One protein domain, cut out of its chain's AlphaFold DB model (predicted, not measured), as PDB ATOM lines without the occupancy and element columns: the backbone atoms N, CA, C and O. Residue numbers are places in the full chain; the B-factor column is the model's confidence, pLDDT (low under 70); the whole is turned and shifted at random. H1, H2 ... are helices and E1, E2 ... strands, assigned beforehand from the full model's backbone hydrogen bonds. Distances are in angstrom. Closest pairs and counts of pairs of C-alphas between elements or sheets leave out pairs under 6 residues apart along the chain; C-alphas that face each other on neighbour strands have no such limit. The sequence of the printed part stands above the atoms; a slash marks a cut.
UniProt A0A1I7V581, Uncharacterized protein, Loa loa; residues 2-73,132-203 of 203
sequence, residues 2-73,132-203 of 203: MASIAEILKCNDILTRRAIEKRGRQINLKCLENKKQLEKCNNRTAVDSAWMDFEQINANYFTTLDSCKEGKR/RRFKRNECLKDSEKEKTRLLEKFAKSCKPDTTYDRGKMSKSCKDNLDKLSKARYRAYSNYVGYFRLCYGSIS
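What this domain is: This is residues 2 to 73 and 132 to 203 of the 203 residues of an uncharacterized protein of Loa loa (UniProt A0A1I7V581). An elongated, loosely joined bundle of four long helices is built from two antiparallel pairs, H2 with H5 and H4 with H6, set side by side mainly where H2 meets H6. Short H3 lies at one end of the long axis and the three-residue strand E1 toward the other, while short H1 packs on H5 near that helix's last residues. The 144 printed residues hold six named helices and one named strand in the order H1 H2 H3 H4 H5 E1 H6, and the class is mostly helix. The whole is only just compact, close to loose, with a radius of gyration of the C-alphas of 17.4 A and spans of 56 by 31 by 23 A.

How they stand to each other: H1, residues 5 to 9, touches H5, residues 132 to 157, with residues 151 to 155 of H5 alone; their closest C-alphas, those of Ile 8 and Ala 155, are 5.3 A apart. H2, residues 14 to 32, touches H5 at a shallow tilt of 15 degrees, opposite ways, closest at the C-alphas of Gly 24 and Lys 147, 5.2 A. H2 also touches H6, residues 171 to 199, at a shallow tilt of 26 degrees, the same way, closest at the C-alphas of Ala 19 and Tyr 188, 6.9 A. H3, residues 35 to 40, is close to but not clearly touching H6; the closest C-alphas, those of Lys 40 and Cys 198, are 6.9 A apart. H4, residues 44 to 67, touches H6 with 35 pairs of C-alphas within 8 A, at a shallow tilt of 21 degrees, opposite ways; the closest are those of Ala 50 and Tyr 191, 4.9 A. H4 is close to but not clearly touching H2, with the C-alphas of Thr 16 and Asn 58 closest at 7.6 A. H5 and H6 are apart. E1, residues 162 to 164, pairs with no named strand, but residues 72 to 73 pair with its residues 163 to 164, antiparallel. Every O i to N i+4 pair is within hydrogen-bond range in H1, H2, H4, H5 and H6; in H3 it is 1 of 2.

Where its parts are: H1 begins at C-alpha 5, (-146.905, 508.016, -26.329), and is 6.3 A long. H2 measures 26.7 A, H3 9.2 A, H4 34.7 A, H5 37.8 A and E1 6.5 A. H5 begins at C-alpha 132, (-122.562, 489.041, -21.918). H6, the longest at 29 residues and 41.3 A, ends at C-alpha 199, (-142.178, 481.777, -26.165).

The domain as a whole: The two C-alphas farthest apart, those of Arg 132 and Lys 168, are 57.5 A apart. Residues 74 to 131 are not printed, and C-alphas 73 and 132 are 52.9 A apart across this cut. Of the links printed whole, E1 to H6 is short and the others are tight. The mean pLDDT of the printed part is 81.4; residues 2 to 9, 32 to 42, 132 to 136 and 201 to 203 hold the 27 residues under 70.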
ATOM      1  N   MET A   2    -140.980 512.417 -33.374       46.31
ATOM      2  CA  MET A   2    -141.355 511.245 -32.572       46.31
ATOM      3  C   MET A   2    -142.838 511.398 -32.235       46.31
ATOM      4  O   MET A   2    -143.219 512.449 -31.718       46.31
ATOM      5  N   ALA A   3    -143.673 510.408 -32.546       53.38
ATOM      6  CA  ALA A   3    -145.059 510.437 -32.085       53.38
ATOM      7  C   ALA A   3    -145.054 510.280 -30.561       53.38
ATOM      8  O   ALA A   3    -144.442 509.346 -30.034       53.38
ATOM      9  N   SER A   4    -145.699 511.194 -29.837       58.91
ATOM     10  CA  SER A   4    -145.759 511.086 -28.377       58.91
ATOM     11  C   SER A   4    -146.528 509.816 -27.991       58.91
ATOM     12  O   SER A   4    -147.519 509.464 -28.632       58.91
ATOM     13  N   ILE A   5    -146.135 509.140 -26.903       59.72
ATOM     14  CA  ILE A   5    -146.905 508.016 -26.329       59.72
ATOM     15  C   ILE A   5    -148.376 508.425 -26.120       59.72
ATOM     16  O   ILE A   5    -149.284 507.620 -26.323       59.72
ATOM     17  N   ALA A   6    -148.625 509.701 -25.810       59.03
ATOM     18  CA  ALA A   6    -149.967 510.261 -25.694       59.03
ATOM     19  C   ALA A   6    -150.764 510.230 -27.013       59.03
ATOM     20  O   ALA A   6    -151.969 509.996 -26.988       59.03
ATOM     21  N   GLU A   7    -150.126 510.432 -28.168       62.31
ATOM     22  CA  GLU A   7    -150.786 510.365 -29.483       62.31
ATOM     23  C   GLU A   7    -151.153 508.927 -29.850       62.31
ATOM     24  O   GLU A   7    -152.249 508.675 -30.347       62.31
ATOM     25  N   ILE A   8    -150.290 507.970 -29.506       60.59
ATOM     26  CA  ILE A   8    -150.564 506.535 -29.655       60.59
ATOM     27  C   ILE A   8    -151.755 506.110 -28.786       60.59
ATOM     28  O   ILE A   8    -152.578 505.304 -29.217       60.59
ATOM     29  N   LEU A   9    -151.880 506.647 -27.569       63.50
ATOM     30  CA  LEU A   9    -152.994 506.326 -26.668       63.50
ATOM     31  C   LEU A   9    -154.345 506.863 -27.157       63.50
ATOM     32  O   LEU A   9    -155.376 506.285 -26.821       63.50
ATOM     33  N   LYS A  10    -154.358 507.912 -27.991       70.88
ATOM     34  CA  LYS A  10    -155.590 508.424 -28.620       70.88
ATOM     35  C   LYS A  10    -156.136 507.486 -29.707       70.88
ATOM     36  O   LYS A  10    -157.281 507.634 -30.136       70.88
ATOM     37  N   CYS A  11    -155.340 506.514 -30.152       74.75
ATOM     38  CA  CYS A  11    -155.715 505.537 -31.164       74.75
ATOM     39  C   CYS A  11    -156.477 504.358 -30.560       74.75
ATOM     40  O   CYS A  11    -155.906 503.509 -29.879       74.75
ATOM     41  N   ASN A  12    -157.767 504.245 -30.884       74.81
ATOM     42  CA  ASN A  12    -158.643 503.184 -30.369       74.81
ATOM     43  C   ASN A  12    -158.485 501.807 -31.055       74.81
ATOM     44  O   ASN A  12    -159.322 500.927 -30.866       74.81
ATOM     45  N   ASP A  13    -157.422 501.570 -31.832       85.81
ATOM     46  CA  ASP A  13    -157.179 500.260 -32.451       85.81
ATOM     47  C   ASP A  13    -156.363 499.332 -31.535       85.81
ATOM     48  O   ASP A  13    -155.143 499.170 -31.646       85.81
ATOM     49  N   ILE A  14    -157.092 498.703 -30.610       86.06
ATOM     50  CA  ILE A  14    -156.565 497.798 -29.579       86.06
ATOM     51  C   ILE A  14    -155.804 496.614 -30.193       86.06
ATOM     52  O   ILE A  14    -154.815 496.162 -29.614       86.06
ATOM     53  N   LEU A  15    -156.242 496.106 -31.351       89.81
ATOM     54  CA  LEU A  15    -155.628 494.940 -31.990       89.81
ATOM     55  C   LEU A  15    -154.177 495.232 -32.385       89.81
ATOM     56  O   LEU A  15    -153.275 494.486 -32.005       89.81
ATOM     57  N   THR A  16    -153.948 496.350 -33.079       89.81
ATOM     58  CA  THR A  16    -152.600 496.775 -33.471       89.81
ATOM     59  C   THR A  16    -151.735 497.078 -32.256       89.81
ATOM     60  O   THR A  16    -150.592 496.627 -32.200       89.81
ATOM     61  N   ARG A  17    -152.284 497.750 -31.235       87.06
ATOM     62  CA  ARG A  17    -151.544 498.030 -29.995       87.06
ATOM     63  C   ARG A  17    -151.053 496.746 -29.323       87.06
ATOM     64  O   ARG A  17    -149.863 496.611 -29.046       87.06
ATOM     65  N   ARG A  18    -151.942 495.763 -29.143       88.62
ATOM     66  CA  ARG A  18    -151.593 494.453 -28.565       88.62
ATOM     67  C   ARG A  18    -150.584 493.684 -29.420       88.62
ATOM     68  O   ARG A  18    -149.768 492.942 -28.877       88.62
ATOM     69  N   ALA A  19    -150.642 493.818 -30.745       90.75
ATOM     70  CA  ALA A  19    -149.674 493.201 -31.645       90.75
ATOM     71  C   ALA A  19    -148.277 493.810 -31.491       90.75
ATOM     72  O   ALA A  19    -147.314 493.063 -31.341       90.75
ATOM     73  N   ILE A  20    -148.172 495.140 -31.429       88.62
ATOM     74  CA  ILE A  20    -146.897 495.840 -31.212       88.62
ATOM     75  C   ILE A  20    -146.314 495.505 -29.835       88.62
ATOM     76  O   ILE A  20    -145.123 495.225 -29.721       88.62
ATOM     77  N   GLU A  21    -147.144 495.467 -28.789       86.94
ATOM     78  CA  GLU A  21    -146.709 495.040 -27.455       86.94
ATOM     79  C   GLU A  21    -146.129 493.619 -27.476       86.94
ATOM     80  O   GLU A  21    -145.058 493.379 -26.913       86.94
ATOM     81  N   LYS A  22    -146.799 492.680 -28.155       88.81
ATOM     82  CA  LYS A  22    -146.295 491.310 -28.325       88.81
ATOM     83  C   LYS A  22    -145.011 491.260 -29.146       88.81
ATOM     84  O   LYS A  22    -144.105 490.525 -28.760       88.81
ATOM     85  N   ARG A  23    -144.887 492.073 -30.196       89.25
ATOM     86  CA  ARG A  23    -143.660 492.171 -30.993       89.25
ATOM     87  C   ARG A  23    -142.487 492.683 -30.168       89.25
ATOM     88  O   ARG A  23    -141.433 492.059 -30.182       89.25
ATOM     89  N   GLY A  24    -142.688 493.730 -29.369       84.12
ATOM     90  CA  GLY A  24    -141.671 494.206 -28.428       84.12
ATOM     91  C   GLY A  24    -141.256 493.127 -27.422       84.12
ATOM     92  O   GLY A  24    -140.072 492.937 -27.163       84.12
ATOM     93  N   ARG A  25    -142.213 492.344 -26.901       82.50
ATOM     94  CA  ARG A  25    -141.900 491.198 -26.029       82.50
ATOM     95  C   ARG A  25    -141.127 490.101 -26.759       82.50
ATOM     96  O   ARG A  25    -140.205 489.554 -26.175       82.50
ATOM     97  N   GLN A  26    -141.471 489.798 -28.009       85.25
ATOM     98  CA  GLN A  26    -140.751 488.824 -28.830       85.25
ATOM     99  C   GLN A  26    -139.276 489.206 -28.972       85.25
ATOM    100  O   GLN A  26    -138.404 488.366 -28.776       85.25
ATOM    101  N   ILE A  27    -139.000 490.473 -29.284       80.69
ATOM    102  CA  ILE A  27    -137.632 490.964 -29.477       80.69
ATOM    103  C   ILE A  27    -136.884 490.992 -28.140       80.69
ATOM    104  O   ILE A  27    -135.761 490.503 -28.065       80.69
ATOM    105  N   ASN A  28    -137.535 491.437 -27.059       78.06
ATOM    106  CA  ASN A  28    -136.962 491.343 -25.715       78.06
ATOM    107  C   ASN A  28    -136.591 489.900 -25.368       78.06
ATOM    108  O   ASN A  28    -135.477 489.656 -24.927       78.06
ATOM    109  N   LEU A  29    -137.489 488.937 -25.585       77.94
ATOM    110  CA  LEU A  29    -137.208 487.533 -25.296       77.94
ATOM    111  C   LEU A  29    -136.046 487.013 -26.143       77.94
ATOM    112  O   LEU A  29    -135.149 486.406 -25.571       77.94
ATOM    113  N   LYS A  30    -135.962 487.358 -27.437       74.38
ATOM    114  CA  LYS A  30    -134.784 487.057 -28.275       74.38
ATOM    115  C   LYS A  30    -133.471 487.580 -27.669       74.38
ATOM    116  O   LYS A  30    -132.448 486.912 -27.757       74.38
ATOM    117  N   CYS A  31    -133.498 488.737 -27.005       73.12
ATOM    118  CA  CYS A  31    -132.334 489.306 -26.313       73.12
ATOM    119  C   CYS A  31    -132.017 488.661 -24.954       73.12
ATOM    120  O   CYS A  31    -130.920 488.843 -24.425       73.12
ATOM    121  N   LEU A  32    -132.984 487.966 -24.352       66.75
ATOM    122  CA  LEU A  32    -132.884 487.344 -23.028       66.75
ATOM    123  C   LEU A  32    -132.660 485.829 -23.080       66.75
ATOM    124  O   LEU A  32    -132.386 485.218 -22.046       66.75
ATOM    125  N   GLU A  33    -132.797 485.224 -24.256       60.44
ATOM    126  CA  GLU A  33    -132.717 483.783 -24.441       60.44
ATOM    127  C   GLU A  33    -131.335 483.231 -24.070       60.44
ATOM    128  O   GLU A  33    -130.301 483.597 -24.630       60.44
ATOM    129  N   ASN A  34    -131.325 482.269 -23.151       57.88
ATOM    130  CA  ASN A  34    -130.189 481.372 -22.968       57.88
ATOM    131  C   ASN A  34    -130.315 480.210 -23.974       57.88
ATOM    132  O   ASN A  34    -131.443 479.831 -24.288       57.88
ATOM    133  N   LYS A  35    -129.208 479.619 -24.466       57.53
ATOM    134  CA  LYS A  35    -129.174 478.618 -25.575       57.53
ATOM    135  C   LYS A  35    -130.326 477.589 -25.567       57.53
ATOM    136  O   LYS A  35    -130.945 477.358 -26.599       57.53
ATOM    137  N   LYS A  36    -130.702 477.079 -24.388       59.00
ATOM    138  CA  LYS A  36    -131.808 476.120 -24.179       59.00
ATOM    139  C   LYS A  36    -133.214 476.631 -24.537       59.00
ATOM    140  O   LYS A  36    -134.083 475.836 -24.870       59.00
ATOM    141  N   GLN A  37    -133.487 477.932 -24.426       59.50
ATOM    142  CA  GLN A  37    -134.750 478.514 -24.901       59.50
ATOM    143  C   GLN A  37    -134.745 478.678 -26.423       59.50
ATOM    144  O   GLN A  37    -135.796 478.518 -27.038       59.50
ATOM    145  N   LEU A  38    -133.571 478.914 -27.031       57.22
ATOM    146  CA  LEU A  38    -133.461 478.968 -28.488       57.22
ATOM    147  C   LEU A  38    -133.777 477.617 -29.140       57.22
ATOM    148  O   LEU A  38    -134.444 477.591 -30.170       57.22
ATOM    149  N   GLU A  39    -133.389 476.516 -28.498       60.47
ATOM    150  CA  GLU A  39    -133.675 475.145 -28.950       60.47
ATOM    151  C   GLU A  39    -135.154 474.740 -28.823       60.47
ATOM    152  O   GLU A  39    -135.614 473.876 -29.559       60.47
ATOM    153  N   LYS A  40    -135.940 475.359 -27.928       63.66
ATOM    154  CA  LYS A  40    -137.370 475.017 -27.770       63.66
ATOM    155  C   LYS A  40    -138.248 475.525 -28.910       63.66
ATOM    156  O   LYS A  40    -139.351 475.021 -29.104       63.66
ATOM    157  N   CYS A  41    -137.781 476.519 -29.658       69.69
ATOM    158  CA  CYS A  41    -138.537 477.107 -30.749       69.69
ATOM    159  C   CYS A  41    -137.948 476.708 -32.104       69.69
ATOM    160  O   CYS A  41    -137.262 477.491 -32.760       69.69
ATOM    161  N   ASN A  42    -138.280 475.495 -32.547       63.22
ATOM    162  CA  ASN A  42    -137.830 474.947 -33.831       63.22
ATOM    163  C   ASN A  42    -138.315 475.751 -35.054       63.22
ATOM    164  O   ASN A  42    -137.777 475.578 -36.142       63.22
ATOM    165  N   ASN A  43    -139.311 476.636 -34.905       70.62
ATOM    166  CA  ASN A  43    -139.889 477.395 -36.017       70.62
ATOM    167  C   ASN A  43    -140.037 478.899 -35.718       70.62
ATOM    168  O   ASN A  43    -141.122 479.478 -35.778       70.62
ATOM    169  N   ARG A  44    -138.921 479.554 -35.387       75.25
ATOM    170  CA  ARG A  44    -138.852 481.023 -35.230       75.25
ATOM    171  C   ARG A  44    -139.247 481.763 -36.492       75.25
ATOM    172  O   ARG A  44    -139.904 482.799 -36.413       75.25
ATOM    173  N   THR A  45    -138.876 481.191 -37.632       83.94
ATOM    174  CA  THR A  45    -139.245 481.685 -38.950       83.94
ATOM    175  C   THR A  45    -140.758 481.821 -39.061       83.94
ATOM    176  O   THR A  45    -141.216 482.875 -39.470       83.94
ATOM    177  N   ALA A  46    -141.552 480.858 -38.576       88.19
ATOM    178  CA  ALA A  46    -143.010 480.989 -38.581       88.19
ATOM    179  C   ALA A  46    -143.534 482.137 -37.707       88.19
ATOM    180  O   ALA A  46    -144.496 482.795 -38.096       88.19
ATOM    181  N   VAL A  47    -142.915 482.423 -36.553       90.31
ATOM    182  CA  VAL A  47    -143.319 483.576 -35.724       90.31
ATOM    183  C   VAL A  47    -143.039 484.888 -36.455       90.31
ATOM    184  O   VAL A  47    -143.882 485.785 -36.457       90.31
ATOM    185  N   ASP A  48    -141.862 485.003 -37.073       90.06
ATOM    186  CA  ASP A  48    -141.469 486.200 -37.817       90.06
ATOM    187  C   ASP A  48    -142.278 486.364 -39.112       90.06
ATOM    188  O   ASP A  48    -142.757 487.463 -39.380       90.06
ATOM    189  N   SER A  49    -142.539 485.290 -39.860       92.88
ATOM    190  CA  SER A  49    -143.432 485.300 -41.025       92.88
ATOM    191  C   SER A  49    -144.857 485.701 -40.639       92.88
ATOM    192  O   SER A  49    -145.422 486.599 -41.251       92.88
ATOM    193  N   ALA A  50    -145.413 485.132 -39.563       94.06
ATOM    194  CA  ALA A  50    -146.750 485.500 -39.098       94.06
ATOM    195  C   ALA A  50    -146.832 486.961 -38.622       94.06
ATOM    196  O   ALA A  50    -147.875 487.604 -38.768       94.06
ATOM    197  N   TRP A  51    -145.742 487.502 -38.065       94.81
ATOM    198  CA  TRP A  51    -145.637 488.934 -37.781       94.81
ATOM    199  C   TRP A  51    -145.677 489.767 -39.069       94.81
ATOM    200  O   TRP A  51    -146.451 490.721 -39.139       94.81
ATOM    201  N   MET A  52    -144.878 489.408 -40.079       95.31
ATOM    202  CA  MET A  52    -144.828 490.127 -41.358       95.31
ATOM    203  C   MET A  52    -146.191 490.127 -42.060       95.31
ATOM    204  O   MET A  52    -146.645 491.180 -42.509       95.31
ATOM    205  N   ASP A  53    -146.883 488.987 -42.063       96.25
ATOM    206  CA  ASP A  53    -148.236 488.859 -42.611       96.25
ATOM    207  C   ASP A  53    -149.219 489.791 -41.892       96.25
ATOM    208  O   ASP A  53    -149.995 490.517 -42.524       96.25
ATOM    209  N   PHE A  54    -149.178 489.812 -40.554       96.25
ATOM    210  CA  PHE A  54    -149.999 490.726 -39.766       96.25
ATOM    211  C   PHE A  54    -149.676 492.189 -40.085       96.25
ATOM    212  O   PHE A  54    -150.597 492.981 -40.298       96.25
ATOM    213  N   GLU A  55    -148.396 492.559 -40.130       94.19
ATOM    214  CA  GLU A  55    -147.960 493.930 -40.390       94.19
ATOM    215  C   GLU A  55    -148.419 494.410 -41.775       94.19
ATOM    216  O   GLU A  55    -148.929 495.528 -41.897       94.19
ATOM    217  N   GLN A  56    -148.316 493.557 -42.797       95.25
ATOM    218  CA  GLN A  56    -148.765 493.856 -44.156       95.25
ATOM    219  C   GLN A  56    -150.288 494.009 -44.239       95.25
ATOM    220  O   GLN A  56    -150.784 495.003 -44.773       95.25
ATOM    221  N   ILE A  57    -151.052 493.066 -43.678       95.88
ATOM    222  CA  ILE A  57    -152.522 493.138 -43.683       95.88
ATOM    223  C   ILE A  57    -153.006 494.361 -42.897       95.88
ATOM    224  O   ILE A  57    -153.959 495.025 -43.306       95.88
ATOM    225  N   ASN A  58    -152.346 494.687 -41.786       94.62
ATOM    226  CA  ASN A  58    -152.676 495.863 -40.997       94.62
ATOM    227  C   ASN A  58    -152.394 497.165 -41.761       94.62
ATOM    228  O   ASN A  58    -153.231 498.066 -41.750       94.62
ATOM    229  N   ALA A  59    -151.266 497.250 -42.471       93.31
ATOM    230  CA  ALA A  59    -150.971 498.386 -43.339       93.31
ATOM    231  C   ALA A  59    -152.031 498.537 -44.443       93.31
ATOM    232  O   ALA A  59    -152.563 499.628 -44.632       93.31
ATOM    233  N   ASN A  60    -152.413 497.435 -45.098       94.50
ATOM    234  CA  ASN A  60    -153.468 497.437 -46.113       94.50
ATOM    235  C   ASN A  60    -154.808 497.913 -45.541       94.50
ATOM    236  O   ASN A  60    -155.480 498.725 -46.168       94.50
ATOM    237  N   TYR A  61    -155.178 497.465 -44.336       93.88
ATOM    238  CA  TYR A  61    -156.388 497.926 -43.656       93.88
ATOM    239  C   TYR A  61    -156.398 499.446 -43.471       93.88
ATOM    240  O   TYR A  61    -157.381 500.092 -43.836       93.88
ATOM    241  N   PHE A  62    -155.314 500.029 -42.952       91.38
ATOM    242  CA  PHE A  62    -155.230 501.477 -42.755       91.38
ATOM    243  C   PHE A  62    -155.207 502.249 -44.074       91.38
ATOM    244  O   PHE A  62    -155.913 503.247 -44.184       91.38
ATOM    245  N   THR A  63    -154.490 501.766 -45.092       91.38
ATOM    246  CA  THR A  63    -154.492 502.378 -46.429       91.38
ATOM    247  C   THR A  63    -155.886 502.343 -47.060       91.38
ATOM    248  O   THR A  63    -156.346 503.356 -47.586       91.38
ATOM    249  N   THR A  64    -156.609 501.222 -46.969       90.62
ATOM    250  CA  THR A  64    -157.986 501.129 -47.475       90.62
ATOM    251  C   THR A  64    -158.927 502.033 -46.685       90.62
ATOM    252  O   THR A  64    -159.675 502.799 -47.293       90.62
ATOM    253  N   LEU A  65    -158.845 502.019 -45.352       89.62
ATOM    254  CA  LEU A  65    -159.619 502.916 -44.488       89.62
ATOM    255  C   LEU A  65    -159.369 504.379 -44.862       89.62
ATOM    256  O   LEU A  65    -160.293 505.193 -44.887       89.62
ATOM    257  N   ASP A  66    -158.128 504.697 -45.224       86.94
ATOM    258  CA  ASP A  66    -157.757 506.026 -45.654       86.94
ATOM    259  C   ASP A  66    -158.205 506.394 -47.069       86.94
ATOM    260  O   ASP A  66    -158.537 507.556 -47.316       86.94
ATOM    261  N   SER A  67    -158.286 505.432 -47.977       87.94
ATOM    262  CA  SER A  67    -158.822 505.650 -49.322       87.94
ATOM    263  C   SER A  67    -160.334 505.901 -49.321       87.94
ATOM    264  O   SER A  67    -160.838 506.666 -50.144       87.94
ATOM    265  N   CYS A  68    -161.059 505.341 -48.348       87.94
ATOM    266  CA  CYS A  68    -162.495 505.537 -48.184       87.94
ATOM    267  C   CYS A  68    -162.823 506.948 -47.676       87.94
ATOM    268  O   CYS A  68    -162.973 507.163 -46.476       87.94
ATOM    269  N   LYS A  69    -162.904 507.932 -48.582       82.31
ATOM    270  CA  LYS A  69    -163.226 509.339 -48.257       82.31
ATOM    271  C   LYS A  69    -164.652 509.520 -47.724       82.31
ATOM    272  O   LYS A  69    -164.904 510.417 -46.922       82.31
ATOM    273  N   GLU A  70    -165.568 508.663 -48.150       81.81
ATOM    274  CA  GLU A  70    -166.973 508.677 -47.749       81.81
ATOM    275  C   GLU A  70    -167.131 508.325 -46.267       81.81
ATOM    276  O   GLU A  70    -166.483 507.419 -45.744       81.81
ATOM    277  N   GLY A  71    -167.990 509.059 -45.561       72.00
ATOM    278  CA  GLY A  71    -168.204 508.851 -44.129       72.00
ATOM    279  C   GLY A  71    -167.051 509.315 -43.235       72.00
ATOM    280  O   GLY A  71    -167.185 509.248 -42.011       72.00
ATOM    281  N   LYS A  72    -165.950 509.846 -43.785       84.12
ATOM    282  CA  LYS A  72    -164.937 510.525 -42.973       84.12
ATOM    283  C   LYS A  72    -165.468 511.860 -42.483       84.12
ATOM    284  O   LYS A  72    -165.876 512.714 -43.264       84.12
ATOM    285  N   ARG A  73    -165.386 512.077 -41.179       80.00
ATOM    286  CA  ARG A  73    -165.652 513.374 -40.557       80.00
ATOM    287  C   ARG A  73    -164.631 513.651 -39.468       80.00
ATOM    288  O   ARG A  73    -164.271 512.744 -38.714       80.00
ATOM    289  N   ARG A 132    -121.188 489.546 -21.740       55.97
ATOM    290  CA  ARG A 132    -122.562 489.041 -21.918       55.97
ATOM    291  C   ARG A 132    -123.612 490.063 -21.476       55.97
ATOM    292  O   ARG A 132    -124.644 490.187 -22.134       55.97
ATOM    293  N   ARG A 133    -123.363 490.816 -20.397       55.72
ATOM    294  CA  ARG A 133    -124.255 491.902 -19.940       55.72
ATOM    295  C   ARG A 133    -124.292 493.067 -20.930       55.72
ATOM    296  O   ARG A 133    -125.377 493.567 -21.214       55.72
ATOM    297  N   PHE A 134    -123.149 493.456 -21.492       56.50
ATOM    298  CA  PHE A 134    -123.057 494.535 -22.476       56.50
ATOM    299  C   PHE A 134    -123.834 494.205 -23.760       56.50
ATOM    300  O   PHE A 134    -124.725 494.965 -24.137       56.50
ATOM    301  N   LYS A 135    -123.609 493.021 -24.356       63.94
ATOM    302  CA  LYS A 135    -124.363 492.563 -25.541       63.94
ATOM    303  C   LYS A 135    -125.868 492.448 -25.288       63.94
ATOM    304  O   LYS A 135    -126.672 492.773 -26.157       63.94
ATOM    305  N   ARG A 136    -126.268 492.014 -24.087       66.38
ATOM    306  CA  ARG A 136    -127.682 491.969 -23.686       66.38
ATOM    307  C   ARG A 136    -128.292 493.370 -23.628       66.38
ATOM    308  O   ARG A 136    -129.389 493.564 -24.138       66.38
ATOM    309  N   ASN A 137    -127.591 494.338 -23.042       70.06
ATOM    310  CA  ASN A 137    -128.062 495.722 -22.957       70.06
ATOM    311  C   ASN A 137    -128.156 496.386 -24.337       70.06
ATOM    312  O   ASN A 137    -129.094 497.136 -24.588       70.06
ATOM    313  N   GLU A 138    -127.219 496.095 -25.236       73.38
ATOM    314  CA  GLU A 138    -127.256 496.567 -26.623       73.38
ATOM    315  C   GLU A 138    -128.447 495.977 -27.394       73.38
ATOM    316  O   GLU A 138    -129.232 496.721 -27.979       73.38
ATOM    317  N   CYS A 139    -128.687 494.667 -27.269       73.56
ATOM    318  CA  CYS A 139    -129.860 494.016 -27.857       73.56
ATOM    319  C   CYS A 139    -131.182 494.579 -27.299       73.56
ATOM    320  O   CYS A 139    -132.133 494.816 -28.044       73.56
ATOM    321  N   LEU A 140    -131.251 494.846 -25.988       75.69
ATOM    322  CA  LEU A 140    -132.429 495.469 -25.375       75.69
ATOM    323  C   LEU A 140    -132.674 496.888 -25.912       75.69
ATOM    324  O   LEU A 140    -133.826 497.237 -26.164       75.69
ATOM    325  N   LYS A 141    -131.620 497.676 -26.167       78.94
ATOM    326  CA  LYS A 141    -131.753 498.984 -26.830       78.94
ATOM    327  C   LYS A 141    -132.310 498.846 -28.248       78.94
ATOM    328  O   LYS A 141    -133.164 499.637 -28.639       78.94
ATOM    329  N   ASP A 142    -131.873 497.851 -29.012       73.19
ATOM    330  CA  ASP A 142    -132.399 497.616 -30.362       73.19
ATOM    331  C   ASP A 142    -133.863 497.157 -30.347       73.19
ATOM    332  O   ASP A 142    -134.660 497.582 -31.187       73.19
ATOM    333  N   SER A 143    -134.261 496.390 -29.330       73.75
ATOM    334  CA  SER A 143    -135.665 496.057 -29.078       73.75
ATOM    335  C   SER A 143    -136.526 497.290 -28.802       73.75
ATOM    336  O   SER A 143    -137.612 497.445 -29.371       73.75
ATOM    337  N   GLU A 144    -136.043 498.202 -27.955       78.19
ATOM    338  CA  GLU A 144    -136.738 499.454 -27.658       78.19
ATOM    339  C   GLU A 144    -136.850 500.354 -28.892       78.19
ATOM    340  O   GLU A 144    -137.926 500.913 -29.138       78.19
ATOM    341  N   LYS A 145    -135.794 500.444 -29.711       82.81
ATOM    342  CA  LYS A 145    -135.831 501.163 -30.995       82.81
ATOM    343  C   LYS A 145    -136.884 500.581 -31.931       82.81
ATOM    344  O   LYS A 145    -137.693 501.331 -32.471       82.81
ATOM    345  N   GLU A 146    -136.921 499.261 -32.096       81.62
ATOM    346  CA  GLU A 146    -137.879 498.607 -32.990       81.62
ATOM    347  C   GLU A 146    -139.321 498.762 -32.492       81.62
ATOM    348  O   GLU A 146    -140.219 499.113 -33.258       81.62
ATOM    349  N   LYS A 147    -139.553 498.599 -31.185       81.25
ATOM    350  CA  LYS A 147    -140.855 498.887 -30.573       81.25
ATOM    351  C   LYS A 147    -141.277 500.334 -30.836       81.25
ATOM    352  O   LYS A 147    -142.426 500.571 -31.203       81.25
ATOM    353  N   THR A 148    -140.362 501.288 -30.677       82.12
ATOM    354  CA  THR A 148    -140.623 502.713 -30.925       82.12
ATOM    355  C   THR A 148    -140.964 502.963 -32.392       82.12
ATOM    356  O   THR A 148    -141.999 503.562 -32.677       82.12
ATOM    357  N   ARG A 149    -140.189 502.408 -33.333       87.94
ATOM    358  CA  ARG A 149    -140.458 502.485 -34.779       87.94
ATOM    359  C   ARG A 149    -141.862 501.987 -35.127       87.94
ATOM    360  O   ARG A 149    -142.572 502.622 -35.907       87.94
ATOM    361  N   LEU A 150    -142.277 500.857 -34.555       85.88
ATOM    362  CA  LEU A 150    -143.601 500.274 -34.787       85.88
ATOM    363  C   LEU A 150    -144.727 501.139 -34.220       85.88
ATOM    364  O   LEU A 150    -145.748 501.335 -34.881       85.88
ATOM    365  N   LEU A 151    -144.531 501.674 -33.016       82.94
ATOM    366  CA  LEU A 151    -145.477 502.586 -32.383       82.94
ATOM    367  C   LEU A 151    -145.640 503.882 -33.187       82.94
ATOM    368  O   LEU A 151    -146.766 504.312 -33.419       82.94
ATOM    369  N   GLU A 152    -144.548 504.458 -33.684       83.69
ATOM    370  CA  GLU A 152    -144.587 505.636 -34.554       83.69
ATOM    371  C   GLU A 152    -145.259 505.354 -35.894       83.69
ATOM    372  O   GLU A 152    -146.066 506.157 -36.366       83.69
ATOM    373  N   LYS A 153    -144.952 504.211 -36.518       87.06
ATOM    374  CA  LYS A 153    -145.610 503.777 -37.756       87.06
ATOM    375  C   LYS A 153    -147.121 503.685 -37.550       87.06
ATOM    376  O   LYS A 153    -147.882 504.202 -38.364       87.06
ATOM    377  N   PHE A 154    -147.550 503.080 -36.447       83.94
ATOM    378  CA  PHE A 154    -148.963 502.977 -36.102       83.94
ATOM    379  C   PHE A 154    -149.602 504.337 -35.810       83.94
ATOM    380  O   PHE A 154    -150.687 504.609 -36.319       83.94
ATOM    381  N   ALA A 155    -148.924 505.213 -35.063       81.69
ATOM    382  CA  ALA A 155    -149.405 506.563 -34.781       81.69
ATOM    383  C   ALA A 155    -149.626 507.376 -36.063       81.69
ATOM    384  O   ALA A 155    -150.645 508.038 -36.189       81.69
ATOM    385  N   LYS A 156    -148.720 507.269 -37.046       82.50
ATOM    386  CA  LYS A 156    -148.847 507.949 -38.348       82.50
ATOM    387  C   LYS A 156    -150.048 507.464 -39.163       82.50
ATOM    388  O   LYS A 156    -150.679 508.259 -39.853       82.50
ATOM    389  N   SER A 157    -150.348 506.166 -39.113       82.31
ATOM    390  CA  SER A 157    -151.507 505.581 -39.805       82.31
ATOM    391  C   SER A 157    -152.819 505.807 -39.054       82.31
ATOM    392  O   SER A 157    -153.900 505.780 -39.640       82.31
ATOM    393  N   CYS A 158    -152.739 506.026 -37.748       82.12
ATOM    394  CA  CYS A 158    -153.883 506.330 -36.923       82.12
ATOM    395  C   CYS A 158    -154.277 507.808 -37.047       82.12
ATOM    396  O   CYS A 158    -153.465 508.712 -36.894       82.12
ATOM    397  N   LYS A 159    -155.568 508.061 -37.270       81.94
ATOM    398  CA  LYS A 159    -156.134 509.415 -37.307       81.94
ATOM    399  C   LYS A 159    -157.099 509.591 -36.136       81.94
ATOM    400  O   LYS A 159    -158.300 509.403 -36.335       81.94
ATOM    401  N   PRO A 160    -156.608 509.909 -34.920       78.25
ATOM    402  CA  PRO A 160    -157.433 509.946 -33.707       78.25
ATOM    403  C   PRO A 160    -158.564 510.983 -33.780       78.25
ATOM    404  O   PRO A 160    -159.637 510.780 -33.206       78.25
ATOM    405  N   ASP A 161    -158.358 512.048 -34.556       80.75
ATOM    406  CA  ASP A 161    -159.337 513.117 -34.772       80.75
ATOM    407  C   ASP A 161    -160.252 512.853 -35.973       80.75
ATOM    408  O   ASP A 161    -161.040 513.710 -36.364       80.75
ATOM    409  N   THR A 162    -160.170 511.674 -36.596       81.44
ATOM    410  CA  THR A 162    -161.060 511.276 -37.692       81.44
ATOM    411  C   THR A 162    -162.028 510.207 -37.212       81.44
ATOM    412  O   THR A 162    -161.649 509.166 -36.685       81.44
ATOM    413  N   THR A 163    -163.309 510.459 -37.440       81.62
ATOM    414  CA  THR A 163    -164.378 509.481 -37.254       81.62
ATOM    415  C   THR A 163    -164.808 508.935 -38.608       81.62
ATOM    416  O   THR A 163    -164.966 509.691 -39.567       81.62
ATOM    417  N   TYR A 164    -164.985 507.618 -38.673       82.75
ATOM    418  CA  TYR A 164    -165.385 506.891 -39.873       82.75
ATOM    419  C   TYR A 164    -166.819 506.393 -39.700       82.75
ATOM    420  O   TYR A 164    -167.077 505.450 -38.954       82.75
ATOM    421  N   ASP A 165    -167.762 507.060 -40.356       83.31
ATOM    422  CA  ASP A 165    -169.167 506.670 -40.383       83.31
ATOM    423  C   ASP A 165    -169.376 505.544 -41.401       83.31
ATOM    424  O   ASP A 165    -169.535 505.774 -42.603       83.31
ATOM    425  N   ARG A 166    -169.398 504.306 -40.896       82.25
ATOM    426  CA  ARG A 166    -169.673 503.116 -41.708       82.25
ATOM    427  C   ARG A 166    -171.048 503.153 -42.367       82.25
ATOM    428  O   ARG A 166    -171.225 502.458 -43.355       82.25
ATOM    429  N   GLY A 167    -172.022 503.924 -41.880       82.88
ATOM    430  CA  GLY A 167    -173.326 504.068 -42.532       82.88
ATOM    431  C   GLY A 167    -173.208 504.761 -43.890       82.88
ATOM    432  O   GLY A 167    -173.819 504.317 -44.860       82.88
ATOM    433  N   LYS A 168    -172.332 505.768 -43.967       85.44
ATOM    434  CA  LYS A 168    -172.146 506.647 -45.132       85.44
ATOM    435  C   LYS A 168    -171.080 506.194 -46.126       85.44
ATOM    436  O   LYS A 168    -170.941 506.813 -47.172       85.44
ATOM    437  N   MET A 169    -170.321 505.150 -45.806       89.75
ATOM    438  CA  MET A 169    -169.380 504.539 -46.750       89.75
ATOM    439  C   MET A 169    -170.127 503.842 -47.896       89.75
ATOM    440  O   MET A 169    -171.202 503.278 -47.687       89.75
ATOM    441  N   SER A 170    -169.542 503.812 -49.089       89.69
ATOM    442  CA  SER A 170    -169.995 502.950 -50.182       89.69
ATOM    443  C   SER A 170    -169.949 501.478 -49.786       89.69
ATOM    444  O   SER A 170    -169.153 501.045 -48.945       89.69
ATOM    445  N   LYS A 171    -170.802 500.679 -50.433       92.00
ATOM    446  CA  LYS A 171    -170.854 499.227 -50.234       92.00
ATOM    447  C   LYS A 171    -169.489 498.571 -50.481       92.00
ATOM    448  O   LYS A 171    -169.026 497.815 -49.637       92.00
ATOM    449  N   SER A 172    -168.801 498.945 -51.563       91.25
ATOM    450  CA  SER A 172    -167.481 498.392 -51.897       91.25
ATOM    451  C   SER A 172    -166.428 498.693 -50.825       91.25
ATOM    452  O   SER A 172    -165.659 497.808 -50.454       91.25
ATOM    453  N   CYS A 173    -166.410 499.915 -50.279       91.12
ATOM    454  CA  CYS A 173    -165.510 500.267 -49.188       91.12
ATOM    455  C   CYS A 173    -165.796 499.429 -47.931       91.12
ATOM    456  O   CYS A 173    -164.863 498.877 -47.343       91.12
ATOM    457  N   LYS A 174    -167.070 499.304 -47.531       91.81
ATOM    458  CA  LYS A 174    -167.457 498.503 -46.356       91.81
ATOM    459  C   LYS A 174    -167.034 497.047 -46.512       91.81
ATOM    460  O   LYS A 174    -166.372 496.517 -45.624       91.81
ATOM    461  N   ASP A 175    -167.346 496.440 -47.655       93.81
ATOM    462  CA  ASP A 175    -167.047 495.034 -47.929       93.81
ATOM    463  C   ASP A 175    -165.531 494.771 -47.894       93.81
ATOM    464  O   ASP A 175    -165.066 493.810 -47.270       93.81
ATOM    465  N   ASN A 176    -164.735 495.673 -48.480       93.88
ATOM    466  CA  ASN A 176    -163.274 495.592 -48.445       93.88
ATOM    467  C   ASN A 176    -162.714 495.753 -47.024       93.88
ATOM    468  O   ASN A 176    -161.851 494.975 -46.608       93.88
ATOM    469  N   LEU A 177    -163.214 496.728 -46.259       93.06
ATOM    470  CA  LEU A 177    -162.792 496.948 -44.876       93.06
ATOM    471  C   LEU A 177    -163.166 495.785 -43.960       93.06
ATOM    472  O   LEU A 177    -162.375 495.428 -43.088       93.06
ATOM    473  N   ASP A 178    -164.324 495.164 -44.158       94.31
ATOM    474  CA  ASP A 178    -164.740 494.001 -43.376       94.31
ATOM    475  C   ASP A 178    -163.915 492.763 -43.718       94.31
ATOM    476  O   ASP A 178    -163.500 492.030 -42.812       94.31
ATOM    477  N   LYS A 179    -163.595 492.553 -45.000       96.19
ATOM    478  CA  LYS A 179    -162.666 491.500 -45.427       96.19
ATOM    479  C   LYS A 179    -161.289 491.690 -44.786       96.19
ATOM    480  O   LYS A 179    -160.757 490.746 -44.199       96.19
ATOM    481  N   LEU A 180    -160.739 492.904 -44.845       95.19
ATOM    482  CA  LEU A 180    -159.438 493.226 -44.255       95.19
ATOM    483  C   LEU A 180    -159.462 493.152 -42.727       95.19
ATOM    484  O   LEU A 180    -158.521 492.631 -42.141       95.19
ATOM    485  N   SER A 181    -160.539 493.587 -42.073       93.62
ATOM    486  CA  SER A 181    -160.698 493.482 -40.619       93.62
ATOM    487  C   SER A 181    -160.672 492.020 -40.154       93.62
ATOM    488  O   SER A 181    -159.919 491.665 -39.242       93.62
ATOM    489  N   LYS A 182    -161.411 491.136 -40.842       96.62
ATOM    490  CA  LYS A 182    -161.397 489.686 -40.576       96.62
ATOM    491  C   LYS A 182    -160.021 489.076 -40.839       96.62
ATOM    492  O   LYS A 182    -159.527 488.310 -40.011       96.62
ATOM    493  N   ALA A 183    -159.387 489.424 -41.961       96.75
ATOM    494  CA  ALA A 183    -158.041 488.957 -42.294       96.75
ATOM    495  C   ALA A 183    -157.016 489.400 -41.241       96.75
ATOM    496  O   ALA A 183    -156.211 488.595 -40.784       96.75
ATOM    497  N   ARG A 184    -157.108 490.651 -40.782       95.69
ATOM    498  CA  ARG A 184    -156.240 491.227 -39.755       95.69
ATOM    499  C   ARG A 184    -156.375 490.500 -38.423       95.69
ATOM    500  O   ARG A 184    -155.369 490.182 -37.795       95.69
ATOM    501  N   TYR A 185    -157.603 490.201 -38.003       95.94
ATOM    502  CA  TYR A 185    -157.845 489.430 -36.783       95.94
ATOM    503  C   TYR A 185    -157.277 488.006 -36.877       95.94
ATOM    504  O   TYR A 185    -156.652 487.527 -35.928       95.94
ATOM    505  N   ARG A 186    -157.442 487.340 -38.027       96.75
ATOM    506  CA  ARG A 186    -156.867 486.007 -38.275       96.75
ATOM    507  C   ARG A 186    -155.341 486.037 -38.253       96.75
ATOM    508  O   ARG A 186    -154.741 485.234 -37.548       96.75
ATOM    509  N   ALA A 187    -154.723 486.995 -38.942       96.06
ATOM    510  CA  ALA A 187    -153.272 487.160 -38.960       96.06
ATOM    511  C   ALA A 187    -152.712 487.422 -37.555       96.06
ATOM    512  O   ALA A 187    -151.750 486.779 -37.142       96.06
ATOM    513  N   TYR A 188    -153.374 488.283 -36.774       95.44
ATOM    514  CA  TYR A 188    -153.016 488.487 -35.371       95.44
ATOM    515  C   TYR A 188    -153.137 487.195 -34.558       95.44
ATOM    516  O   TYR A 188    -152.230 486.858 -33.803       95.44
ATOM    517  N   SER A 189    -154.233 486.453 -34.713       94.81
ATOM    518  CA  SER A 189    -154.454 485.198 -33.985       94.81
ATOM    519  C   SER A 189    -153.386 484.152 -34.318       94.81
ATOM    520  O   SER A 189    -152.850 483.526 -33.407       94.81
ATOM    521  N   ASN A 190    -153.009 484.033 -35.594       94.62
ATOM    522  CA  ASN A 190    -151.916 483.172 -36.044       94.62
ATOM    523  C   ASN A 190    -150.585 483.602 -35.423       94.62
ATOM    524  O   ASN A 190    -149.892 482.775 -34.832       94.62
ATOM    525  N   TYR A 191    -150.264 484.898 -35.475       94.31
ATOM    526  CA  TYR A 191    -149.069 485.447 -34.836       94.31
ATOM    527  C   TYR A 191    -149.027 485.122 -33.337       94.31
ATOM    528  O   TYR A 191    -148.014 484.646 -32.831       94.31
ATOM    529  N   VAL A 192    -150.140 485.306 -32.619       92.00
ATOM    530  CA  VAL A 192    -150.240 484.960 -31.194       92.00
ATOM    531  C   VAL A 192    -150.075 483.460 -30.958       92.00
ATOM    532  O   VAL A 192    -149.439 483.084 -29.973       92.00
ATOM    533  N   GLY A 193    -150.630 482.617 -31.829       90.94
ATOM    534  CA  GLY A 193    -150.482 481.164 -31.772       90.94
ATOM    535  C   GLY A 193    -149.018 480.748 -31.870       90.94
ATOM    536  O   GLY A 193    -148.494 480.135 -30.941       90.94
ATOM    537  N   TYR A 194    -148.328 481.172 -32.930       90.06
ATOM    538  CA  TYR A 194    -146.902 480.892 -33.111       90.06
ATOM    539  C   TYR A 194    -146.048 481.482 -31.992       90.06
ATOM    540  O   TYR A 194    -145.160 480.809 -31.470       90.06
ATOM    541  N   PHE A 195    -146.349 482.710 -31.564       89.00
ATOM    542  CA  PHE A 195    -145.678 483.328 -30.429       89.00
ATOM    543  C   PHE A 195    -145.793 482.451 -29.177       89.00
ATOM    544  O   PHE A 195    -144.790 482.204 -28.518       89.00
ATOM    545  N   ARG A 196    -146.993 481.961 -28.842       87.19
ATOM    546  CA  ARG A 196    -147.213 481.128 -27.648       87.19
ATOM    547  C   ARG A 196    -146.490 479.789 -27.731       87.19
ATOM    548  O   ARG A 196    -145.948 479.351 -26.724       87.19
ATOM    549  N   LEU A 197    -146.463 479.162 -28.905       85.06
ATOM    550  CA  LEU A 197    -145.726 477.914 -29.118       85.06
ATOM    551  C   LEU A 197    -144.215 478.106 -28.927       85.06
ATOM    552  O   LEU A 197    -143.546 477.236 -28.384       85.06
ATOM    553  N   CYS A 198    -143.691 479.259 -29.344       81.38
ATOM    554  CA  CYS A 198    -142.264 479.565 -29.312       81.38
ATOM    555  C   CYS A 198    -141.783 480.095 -27.949       81.38
ATOM    556  O   CYS A 198    -140.723 479.714 -27.463       81.38
ATOM    557  N   TYR A 199    -142.570 480.975 -27.329       79.31
ATOM    558  CA  TYR A 199    -142.178 481.777 -26.165       79.31
ATOM    559  C   TYR A 199    -143.023 481.499 -24.912       79.31
ATOM    560  O   TYR A 199    -142.787 482.100 -23.865       79.31
ATOM    561  N   GLY A 200    -144.000 480.594 -25.004       76.25
ATOM    562  CA  GLY A 200    -144.917 480.248 -23.922       76.25
ATOM    563  C   GLY A 200    -146.145 481.160 -23.821       76.25
ATOM    564  O   GLY A 200    -146.261 482.216 -24.456       76.25
ATOM    565  N   SER A 201    -147.106 480.733 -23.001       69.50
ATOM    566  CA  SER A 201    -148.218 481.583 -22.584       69.50
ATOM    567  C   SER A 201    -147.698 482.694 -21.684       69.50
ATOM    568  O   SER A 201    -146.998 482.441 -20.708       69.50
ATOM    569  N   ILE A 202    -148.088 483.921 -21.989       59.84
ATOM    570  CA  ILE A 202    -147.844 485.052 -21.108       59.84
ATOM    571  C   ILE A 202    -149.112 485.233 -20.276       59.84
ATOM    572  O   ILE A 202    -150.153 485.568 -20.849       59.84
ATOM    573  N   SER A 203    -149.005 484.958 -18.975       46.03
ATOM    574  CA  SER A 203    -149.936 485.404 -17.933       46.03
ATOM    575  C   SER A 203    -149.830 486.910 -17.729       46.03
ATOM    576  O   SER A 203    -148.671 487.386 -17.645       46.03
TER     577      SER A 203